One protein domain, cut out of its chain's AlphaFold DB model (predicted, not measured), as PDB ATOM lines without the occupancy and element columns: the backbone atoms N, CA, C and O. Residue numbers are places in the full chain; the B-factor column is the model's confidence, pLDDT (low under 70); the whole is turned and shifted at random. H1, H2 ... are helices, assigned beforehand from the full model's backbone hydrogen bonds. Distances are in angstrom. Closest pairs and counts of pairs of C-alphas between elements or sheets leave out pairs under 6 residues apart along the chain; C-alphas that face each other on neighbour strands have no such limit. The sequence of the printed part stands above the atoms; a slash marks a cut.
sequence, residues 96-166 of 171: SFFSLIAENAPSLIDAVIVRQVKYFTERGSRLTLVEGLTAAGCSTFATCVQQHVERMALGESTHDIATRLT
ATOM      1  N   SER A  96     -19.496  12.625   7.395       92.75
ATOM      2  CA  SER A  96     -20.566  13.317   8.119       92.75
ATOM      3  C   SER A  96     -20.593  14.809   7.795       92.75
ATOM      4  O   SER A  96     -21.671  15.364   7.572       92.75
ATOM      5  N   PHE A  97     -19.429  15.447   7.647       92.81
ATOM      6  CA  PHE A  97     -19.354  16.862   7.291       92.81
ATOM      7  C   PHE A  97     -19.892  17.148   5.883       92.81
ATOM      8  O   PHE A  97     -20.660  18.092   5.685       92.81
ATOM      9  N   PHE A  98     -19.535  16.336   4.882       93.31
ATOM     10  CA  PHE A  98     -20.071  16.521   3.531       93.31
ATOM     11  C   PHE A  98     -21.572  16.231   3.454       93.31
ATOM     12  O   PHE A  98     -22.285  16.927   2.729       93.31
ATOM     13  N   SER A  99     -22.066  15.273   4.238       93.62
ATOM     14  CA  SER A  99     -23.505  15.010   4.361       93.62
ATOM     15  C   SER A  99     -24.246  16.204   4.979       93.62
ATOM     16  O   SER A  99     -25.279  16.617   4.453       93.62
ATOM     17  N   LEU A 100     -23.674  16.838   6.010       92.38
ATOM     18  CA  LEU A 100     -24.208  18.068   6.604       92.38
ATOM     19  C   LEU A 100     -24.260  19.222   5.589       92.38
ATOM     20  O   LEU A 100     -25.251  19.953   5.519       92.38
ATOM     21  N   ILE A 101     -23.220  19.385   4.764       91.75
ATOM     22  CA  ILE A 101     -23.233  20.375   3.674       91.75
ATOM     23  C   ILE A 101     -24.336  20.048   2.667       91.75
ATOM     24  O   ILE A 101     -25.036  20.958   2.227       91.75
ATOM     25  N   ALA A 102     -24.502  18.780   2.294       92.62
ATOM     26  CA  ALA A 102     -25.525  18.372   1.338       92.62
ATOM     27  C   ALA A 102     -26.945  18.656   1.836       92.62
ATOM     28  O   ALA A 102     -27.799  19.048   1.045       92.62
ATOM     29  N   GLU A 103     -27.177  18.524   3.138       91.62
ATOM     30  CA  GLU A 103     -28.445  18.875   3.775       91.62
ATOM     31  C   GLU A 103     -28.715  20.380   3.754       91.62
ATOM     32  O   GLU A 103     -29.815  20.819   3.425       91.62
ATOM     33  N   ASN A 104     -27.700  21.195   4.037       91.19
ATOM     34  CA  ASN A 104     -27.881  22.640   4.171       91.19
ATOM     35  C   ASN A 104     -27.733  23.406   2.845       91.19
ATOM     36  O   ASN A 104     -28.249  24.516   2.699       91.19
ATOM     37  N   ALA A 105     -27.024  22.841   1.869       92.62
ATOM     38  CA  ALA A 105     -26.697  23.484   0.600       92.62
ATOM     39  C   ALA A 105     -26.648  22.491  -0.584       92.62
ATOM     40  O   ALA A 105     -25.632  22.400  -1.283       92.62
ATOM     41  N   PRO A 106     -27.751  21.783  -0.887       90.81
ATOM     42  CA  PRO A 106     -27.786  20.738  -1.918       90.81
ATOM     43  C   PRO A 106     -27.411  21.242  -3.322       90.81
ATOM     44  O   PRO A 106     -26.785  20.526  -4.098       90.81
ATOM     45  N   SER A 107     -27.694  22.508  -3.642       90.56
ATOM     46  CA  SER A 107     -27.310  23.109  -4.927       90.56
ATOM     47  C   SER A 107     -25.793  23.281  -5.099       90.56
ATOM     48  O   SER A 107     -25.295  23.268  -6.229       90.56
ATOM     49  N   LEU A 108     -25.033  23.422  -4.004       93.12
ATOM     50  CA  LEU A 108     -23.568  23.423  -4.061       93.12
ATOM     51  C   LEU A 108     -23.041  22.034  -4.424       93.12
ATOM     52  O   LEU A 108     -22.086  21.933  -5.196       93.12
ATOM     53  N   ILE A 109     -23.690  20.979  -3.927       94.06
ATOM     54  CA  ILE A 109     -23.354  19.595  -4.270       94.06
ATOM     55  C   ILE A 109     -23.585  19.352  -5.761       94.06
ATOM     56  O   ILE A 109     -22.668  18.893  -6.442       94.06
ATOM     57  N   ASP A 110     -24.733  19.768  -6.301       92.69
ATOM     58  CA  ASP A 110     -25.036  19.665  -7.737       92.69
ATOM     59  C   ASP A 110     -23.958  20.348  -8.596       92.69
ATOM     60  O   ASP A 110     -23.445  19.779  -9.566       92.69
ATOM     61  N   ALA A 111     -23.550  21.562  -8.210       93.75
ATOM     62  CA  ALA A 111     -22.514  22.309  -8.916       93.75
ATOM     63  C   ALA A 111     -21.147  21.601  -8.882       93.75
ATOM     64  O   ALA A 111     -20.425  21.596  -9.887       93.75
ATOM     65  N   VAL A 112     -20.775  21.001  -7.747       92.50
ATOM     66  CA  VAL A 112     -19.525  20.237  -7.605       92.50
ATOM     67  C   VAL A 112     -19.582  18.944  -8.414       92.50
ATOM     68  O   VAL A 112     -18.622  18.652  -9.130       92.50
ATOM     69  N   ILE A 113     -20.699  18.213  -8.377       92.06
ATOM     70  CA  ILE A 113     -20.908  16.988  -9.160       92.06
ATOM     71  C   ILE A 113     -20.700  17.269 -10.647       92.06
ATOM     72  O   ILE A 113     -19.911  16.579 -11.291       92.06
ATOM     73  N   VAL A 114     -21.317  18.323 -11.191       90.56
ATOM     74  CA  VAL A 114     -21.160  18.691 -12.611       90.56
ATOM     75  C   VAL A 114     -19.695  18.958 -12.964       90.56
ATOM     76  O   VAL A 114     -19.209  18.492 -13.999       90.56
ATOM     77  N   ARG A 115     -18.959  19.673 -12.101       90.50
ATOM     78  CA  ARG A 115     -17.524  19.942 -12.305       90.50
ATOM     79  C   ARG A 115     -16.693  18.660 -12.270       90.50
ATOM     80  O   ARG A 115     -15.829  18.484 -13.128       90.50
ATOM     81  N   GLN A 116     -16.956  17.775 -11.311       88.12
ATOM     82  CA  GLN A 116     -16.226  16.517 -11.152       88.12
ATOM     83  C   GLN A 116     -16.504  15.554 -12.308       88.12
ATOM     84  O   GLN A 116     -15.564  15.007 -12.881       88.12
ATOM     85  N   VAL A 117     -17.766  15.405 -12.720       85.25
ATOM     86  CA  VAL A 117     -18.141  14.592 -13.887       85.25
ATOM     87  C   VAL A 117     -17.405  15.090 -15.127       85.25
ATOM     88  O   VAL A 117     -16.713  14.304 -15.770       85.25
ATOM     89  N   LYS A 118     -17.452  16.400 -15.409       86.12
ATOM     90  CA  LYS A 118     -16.720  16.997 -16.534       86.12
ATOM     91  C   LYS A 118     -15.221  16.676 -16.476       86.12
ATOM     92  O   LYS A 118     -14.661  16.195 -17.458       86.12
ATOM     93  N   TYR A 119     -14.592  16.889 -15.320       83.38
ATOM     94  CA  TYR A 119     -13.168  16.629 -15.115       83.38
ATOM     95  C   TYR A 119     -12.788  15.159 -15.371       83.38
ATOM     96  O   TYR A 119     -11.792  14.879 -16.043       83.38
ATOM     97  N   PHE A 120     -13.577  14.205 -14.865       80.88
ATOM     98  CA  PHE A 120     -13.302  12.779 -15.042       80.88
ATOM     99  C   PHE A 120     -13.585  12.289 -16.466       80.88
ATOM    100  O   PHE A 120     -12.815  11.470 -16.980       80.88
ATOM    101  N   THR A 121     -14.623  12.817 -17.127       81.12
ATOM    102  CA  THR A 121     -14.922  12.523 -18.535       81.12
ATOM    103  C   THR A 121     -13.795  12.996 -19.451       81.12
ATOM    104  O   THR A 121     -13.328  12.225 -20.287       81.12
ATOM    105  N   GLU A 122     -13.291  14.220 -19.263       84.44
ATOM    106  CA  GLU A 122     -12.189  14.778 -20.066       84.44
ATOM    107  C   GLU A 122     -10.888  13.970 -19.942       84.44
ATOM    108  O   GLU A 122     -10.077  13.946 -20.867       84.44
ATOM    109  N   ARG A 123     -10.685  13.278 -18.815       79.62
ATOM    110  CA  ARG A 123      -9.481  12.476 -18.552       79.62
ATOM    111  C   ARG A 123      -9.636  10.985 -18.841       79.62
ATOM    112  O   ARG A 123      -8.685  10.239 -18.617       79.62
ATOM    113  N   GLY A 124     -10.804  10.539 -19.309       75.00
ATOM    114  CA  GLY A 124     -11.079   9.119 -19.556       75.00
ATOM    115  C   GLY A 124     -10.919   8.249 -18.303       75.00
ATOM    116  O   GLY A 124     -10.496   7.095 -18.402       75.00
ATOM    117  N   SER A 125     -11.184   8.814 -17.119       72.81
ATOM    118  CA  SER A 125     -11.044   8.092 -15.853       72.81
ATOM    119  C   SER A 125     -12.010   6.912 -15.788       72.81
ATOM    120  O   SER A 125     -13.163   7.018 -16.199       72.81
ATOM    121  N   ARG A 126     -11.537   5.793 -15.230       59.47
ATOM    122  CA  ARG A 126     -12.359   4.604 -14.966       59.47
ATOM    123  C   ARG A 126     -13.141   4.676 -13.657       59.47
ATOM    124  O   ARG A 126     -14.135   3.979 -13.547       59.47
ATOM    125  N   LEU A 127     -12.675   5.466 -12.689       63.41
ATOM    126  CA  LEU A 127     -13.340   5.606 -11.393       63.41
ATOM    127  C   LEU A 127     -14.487   6.603 -11.509       63.41
ATOM    128  O   LEU A 127     -14.268   7.752 -11.908       63.41
ATOM    129  N   THR A 128     -15.683   6.159 -11.141       79.69
ATOM    130  CA  THR A 128     -16.837   7.032 -10.931       79.69
ATOM    131  C   THR A 128     -16.653   7.848  -9.650       79.69
ATOM    132  O   THR A 128     -15.917   7.464  -8.737       79.69
ATOM    133  N   LEU A 129     -17.332   8.995  -9.570       85.00
ATOM    134  CA  LEU A 129     -17.298   9.855  -8.384       85.00
ATOM    135  C   LEU A 129     -17.725   9.095  -7.113       85.00
ATOM    136  O   LEU A 129     -17.106   9.259  -6.066       85.00
ATOM    137  N   VAL A 130     -18.728   8.221  -7.233       89.75
ATOM    138  CA  VAL A 130     -19.252   7.394  -6.135       89.75
ATOM    139  C   VAL A 130     -18.193   6.407  -5.637       89.75
ATOM    140  O   VAL A 130     -17.897   6.389  -4.447       89.75
ATOM    141  N   GLU A 131     -17.553   5.650  -6.535       89.44
ATOM    142  CA  GLU A 131     -16.494   4.698  -6.159       89.44
ATOM    143  C   GLU A 131     -15.313   5.390  -5.471       89.44
ATOM    144  O   GLU A 131     -14.762   4.864  -4.502       89.44
ATOM    145  N   GLY A 132     -14.934   6.578  -5.951       89.06
ATOM    146  CA  GLY A 132     -13.876   7.381  -5.342       89.06
ATOM    147  C   GLY A 132     -14.206   7.803  -3.909       89.06
ATOM    148  O   GLY A 132     -13.359   7.667  -3.028       89.06
ATOM    149  N   LEU A 133     -15.435   8.266  -3.671       92.12
ATOM    150  CA  LEU A 133     -15.907   8.658  -2.339       92.12
ATOM    151  C   LEU A 133     -16.005   7.457  -1.393       92.12
ATOM    152  O   LEU A 133     -15.515   7.526  -0.268       92.12
ATOM    153  N   THR A 134     -16.545   6.324  -1.854       93.38
ATOM    154  CA  THR A 134     -16.602   5.094  -1.049       93.38
ATOM    155  C   THR A 134     -15.205   4.605  -0.669       93.38
ATOM    156  O   THR A 134     -14.963   4.275   0.490       93.38
ATOM    157  N   ALA A 135     -14.257   4.605  -1.611       90.06
ATOM    158  CA  ALA A 135     -12.873   4.217  -1.338       90.06
ATOM    159  C   ALA A 135     -12.151   5.183  -0.380       90.06
ATOM    160  O   ALA A 135     -11.167   4.795   0.247       90.06
ATOM    161  N   ALA A 136     -12.633   6.422  -0.267       89.75
ATOM    162  CA  ALA A 136     -12.145   7.421   0.677       89.75
ATOM    163  C   ALA A 136     -12.826   7.346   2.059       89.75
ATOM    164  O   ALA A 136     -12.533   8.181   2.904       89.75
ATOM    165  N   GLY A 137     -13.716   6.376   2.299       91.88
ATOM    166  CA  GLY A 137     -14.441   6.243   3.569       91.88
ATOM    167  C   GLY A 137     -15.695   7.115   3.681       91.88
ATOM    168  O   GLY A 137     -16.334   7.115   4.723       91.88
ATOM    169  N   CYS A 138     -16.088   7.814   2.611       94.38
ATOM    170  CA  CYS A 138     -17.274   8.672   2.575       94.38
ATOM    171  C   CYS A 138     -18.499   7.925   2.022       94.38
ATOM    172  O   CYS A 138     -19.005   8.260   0.950       94.38
ATOM    173  N   SER A 139     -18.923   6.833   2.662       94.56
ATOM    174  CA  SER A 139     -19.951   5.937   2.109       94.56
ATOM    175  C   SER A 139     -21.365   6.529   2.152       94.56
ATOM    176  O   SER A 139     -22.126   6.368   1.188       94.56
ATOM    177  N   THR A 140     -21.714   7.255   3.216       94.25
ATOM    178  CA  THR A 140     -23.017   7.927   3.341       94.25
ATOM    179  C   THR A 140     -23.134   9.037   2.307       94.25
ATOM    180  O   THR A 140     -24.087   9.082   1.523       94.25
ATOM    181  N   PHE A 141     -22.109   9.879   2.217       95.31
ATOM    182  CA  PHE A 141     -22.053  10.953   1.245       95.31
ATOM    183  C   PHE A 141     -21.946  10.426  -0.193       95.31
ATOM    184  O   PHE A 141     -22.556  10.995  -1.094       95.31
ATOM    185  N   ALA A 142     -21.267   9.297  -0.437       95.25
ATOM    186  CA  ALA A 142     -21.270   8.646  -1.752       95.25
ATOM    187  C   ALA A 142     -22.691   8.255  -2.192       95.25
ATOM    188  O   ALA A 142     -23.055   8.460  -3.352       95.25
ATOM    189  N   THR A 143     -23.505   7.751  -1.260       94.94
ATOM    190  CA  THR A 143     -24.916   7.417  -1.511       94.94
ATOM    191  C   THR A 143     -25.733   8.675  -1.805       94.94
ATOM    192  O   THR A 143     -26.533   8.691  -2.742       94.94
ATOM    193  N   CYS A 144     -25.490   9.755  -1.058       94.31
ATOM    194  CA  CYS A 144     -26.083  11.064  -1.323       94.31
ATOM    195  C   CYS A 144     -25.751  11.540  -2.747       94.31
ATOM    196  O   CYS A 144     -26.651  11.803  -3.543       94.31
ATOM    197  N   VAL A 145     -24.470  11.539  -3.122       94.00
ATOM    198  CA  VAL A 145     -24.002  11.939  -4.456       94.00
ATOM    199  C   VAL A 145     -24.620  11.088  -5.564       94.00
ATOM    200  O   VAL A 145     -25.009  11.635  -6.596       94.00
ATOM    201  N   GLN A 146     -24.750   9.775  -5.365       93.81
ATOM    202  CA  GLN A 146     -25.413   8.905  -6.334       93.81
ATOM    203  C   GLN A 146     -26.856   9.364  -6.597       93.81
ATOM    204  O   GLN A 146     -27.241   9.543  -7.753       93.81
ATOM    205  N   GLN A 147     -27.629   9.621  -5.542       93.81
ATOM    206  CA  GLN A 147     -29.013  10.078  -5.678       93.81
ATOM    207  C   GLN A 147     -29.108  11.469  -6.316       93.81
ATOM    208  O   GLN A 147     -30.015  11.714  -7.111       93.81
ATOM    209  N   HIS A 148     -28.166  12.373  -6.016       93.69
ATOM    210  CA  HIS A 148     -28.085  13.672  -6.687       93.69
ATOM    211  C   HIS A 148     -27.896  13.490  -8.200       93.69
ATOM    212  O   HIS A 148     -28.664  14.045  -8.982       93.69
ATOM    213  N   VAL A 149     -26.936  12.658  -8.623       91.19
ATOM    214  CA  VAL A 149     -26.687  12.366 -10.047       91.19
ATOM    215  C   VAL A 149     -27.935  11.801 -10.732       91.19
ATOM    216  O   VAL A 149     -28.292  12.258 -11.819       91.19
ATOM    217  N   GLU A 150     -28.612  10.838 -10.102       91.44
ATOM    218  CA  GLU A 150     -29.824  10.211 -10.641       91.44
ATOM    219  C   GLU A 150     -30.955  11.233 -10.829       91.44
ATOM    220  O   GLU A 150     -31.531  11.326 -11.916       91.44
ATOM    221  N   ARG A 151     -31.231  12.066  -9.819       92.31
ATOM    222  CA  ARG A 151     -32.283  13.089  -9.902       92.31
ATOM    223  C   ARG A 151     -31.957  14.202 -10.887       92.31
ATOM    224  O   ARG A 151     -32.831  14.613 -11.647       92.31
ATOM    225  N   MET A 152     -30.704  14.650 -10.941       91.06
ATOM    226  CA  MET A 152     -30.264  15.638 -11.928       91.06
ATOM    227  C   MET A 152     -30.448  15.126 -13.361       91.06
ATOM    228  O   MET A 152     -30.880  15.886 -14.227       91.06
ATOM    229  N   ALA A 153     -30.170  13.843 -13.614       88.31
ATOM    230  CA  ALA A 153     -30.390  13.226 -14.923       88.31
ATOM    231  C   ALA A 153     -31.881  13.161 -15.308       88.31
ATOM    232  O   ALA A 153     -32.211  13.246 -16.491       88.31
ATOM    233  N   LEU A 154     -32.772  13.049 -14.318       91.44
ATOM    234  CA  LEU A 154     -34.230  13.061 -14.489       91.44
ATOM    235  C   LEU A 154     -34.842  14.476 -14.492       91.44
ATOM    236  O   LEU A 154     -36.028  14.626 -14.781       91.44
ATOM    237  N   GLY A 155     -34.055  15.520 -14.202       88.62
ATOM    238  CA  GLY A 155     -34.545  16.895 -14.060       88.62
ATOM    239  C   GLY A 155     -35.364  17.134 -12.784       88.62
ATOM    240  O   GLY A 155     -36.193  18.043 -12.745       88.62
ATOM    241  N   GLU A 156     -35.159  16.313 -11.754       91.25
ATOM    242  CA  GLU A 156     -35.866  16.371 -10.475       91.25
ATOM    243  C   GLU A 156     -35.125  17.225  -9.431       91.25
ATOM    244  O   GLU A 156     -33.928  17.489  -9.539       91.25
ATOM    245  N   SER A 157     -35.840  17.647  -8.383       88.25
ATOM    246  CA  SER A 157     -35.248  18.382  -7.257       88.25
ATOM    247  C   SER A 157     -34.354  17.484  -6.400       88.25
ATOM    248  O   SER A 157     -34.730  16.357  -6.079       88.25
ATOM    249  N   THR A 158     -33.215  18.011  -5.954       90.00
ATOM    250  CA  THR A 158     -32.217  17.335  -5.104       90.00
ATOM    251  C   THR A 158     -32.294  17.742  -3.626       90.00
ATOM    252  O   THR A 158     -31.566  17.204  -2.798       90.00
ATOM    253  N   HIS A 159     -33.192  18.670  -3.273       85.25
ATOM    254  CA  HIS A 159     -33.143  19.404  -2.002       85.25
ATOM    255  C   HIS A 159     -33.304  18.552  -0.732       85.25
ATOM    256  O   HIS A 159     -32.847  18.956   0.327       85.25
ATOM    257  N   ASP A 160     -33.943  17.387  -0.816       86.69
ATOM    258  CA  ASP A 160     -34.281  16.555   0.344       86.69
ATOM    259  C   ASP A 160     -33.525  15.220   0.388       86.69
ATOM    260  O   ASP A 160     -33.871  14.332   1.167       86.69
ATOM    261  N   ILE A 161     -32.513  15.048  -0.466       85.44
ATOM    262  CA  ILE A 161     -31.758  13.796  -0.560       85.44
ATOM    263  C   ILE A 161     -30.992  13.529   0.737       85.44
ATOM    264  O   ILE A 161     -31.130  12.455   1.318       85.44
ATOM    265  N   ALA A 162     -30.210  14.503   1.208       76.69
ATOM    266  CA  ALA A 162     -29.367  14.335   2.387       76.69
ATOM    267  C   ALA A 162     -30.190  14.121   3.669       76.69
ATOM    268  O   ALA A 162     -29.944  13.155   4.382       76.69
ATOM    269  N   THR A 163     -31.249  14.903   3.898       80.56
ATOM    270  CA  THR A 163     -32.139  14.754   5.068       80.56
ATOM    271  C   THR A 163     -32.802  13.373   5.163       80.56
ATOM    272  O   THR A 163     -33.141  12.919   6.249       80.56
ATOM    273  N   ARG A 164     -32.998  12.668   4.040       83.75
ATOM    274  CA  ARG A 164     -33.533  11.292   4.038       83.75
ATOM    275  C   ARG A 164     -32.481  10.230   4.369       83.75
ATOM    276  O   ARG A 164     -32.852   9.102   4.687       83.75
ATOM    277  N   LEU A 165     -31.200  10.562   4.218       78.06
ATOM    278  CA  LEU A 165     -30.064   9.660   4.411       78.06
ATOM    279  C   LEU A 165     -29.413   9.834   5.782       78.06
ATOM    280  O   LEU A 165     -28.895   8.862   6.330       78.06
ATOM    281  N   THR A 166     -29.468  11.036   6.352       65.44
ATOM    282  CA  THR A 166     -29.024  11.290   7.719       65.44
ATOM    283  C   THR A 166     -30.106  10.796   8.688       65.44
ATOM    284  O   THR A 166     -31.244  11.266   8.612       65.44
TER     285      THR A 166
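AT A GLANCE: This is residues 96 to 166 of the 171 residues of the protein "PIN domain-containing protein" of Leucobacter triazinivorans (UniProt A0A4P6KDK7). Five helices make two thin layers. In one, H1 and the longest helix H2 turn a corner like an L; in the other, H3, H4 and the short H5 lie next to one another in that order, with H4 in the middle and in contact with each of the other helices. H2 crosses H4 nearly at a right angle, H3 folds back along one end of H4, and H5 packs on H1 and H4. The printed part has 71 residues with five named helices, H1 to H5 in chain order, and no named strand; its class is all helix. It is compact, with a radius of gyration of the C-alphas of 11.6 A, and spans 33 by 28 by 16 A.

IN THESE COORDINATES: H1 runs from Ser 96, with its C-alpha at (-20.566, 13.317, 8.119), to Asn 104 and is 12.5 A long from first to last C-alpha. H2, residues 106 to 122, is 24.7 A long and ends with C-alpha 122 at (-12.189, 14.778, -20.066). H3 holds residues 129 to 135, 10.1 A. H4 holds residues 139 to 154, 23.0 A. H5, residues 161 to 165, is 6.7 A long and ends with C-alpha 165 at (-30.064, 9.660, 4.411).

HOW THE PARTS SIT: H4 is the hub and touches the four other helices. It touches H1 with residues 140 to 144 alone; the closest C-alphas, of Ser 99 and Phe 141, are 5.3 A apart, and the two run the same way at a shallow tilt of 33 degrees, only just short of steep. Residues 109 to 113 of H2 touch residues 145 to 152 of H4, about perpendicular at 84 degrees, with the C-alphas of Asp 110 and His 148 closest at 6.8 A. H3 and H4 form a helical hairpin, opposite ways at a shallow tilt of 12 degrees; their closest C-alphas, of Val 130 and Ala 142, are 5.0 A apart. H5 touches H4, closest at the C-alphas of Cys 144 and Ala 162, 5.9 A. H5 also touches H1, closest at the C-alphas of Glu 103 and Ala 162, 4.8 A. H1 and H2 only just touch, only at the corner by their link, with 3 pairs of C-alphas within 8 A, the closest those of Ala 102 and Ile 109 at 6.1 A. H2 and H3 are close but not clearly touching, and H3 is apart from H1 and H5. In H1, H2, H3, H4 and H5 every O i to N i+4 pair is within hydrogen-bond range.

THE WHOLE: The C-alphas farthest apart, of Arg 123 and Arg 164, are 33.0 A from each other. The printed part has no cut. The links H1 to H2 and H3 to H4 are tight, H2 to H3 and H4 to H5 are short, and no link is long. The mean pLDDT of the printed part is 88.2; residues 126 to 127 and residue 166 are under 70.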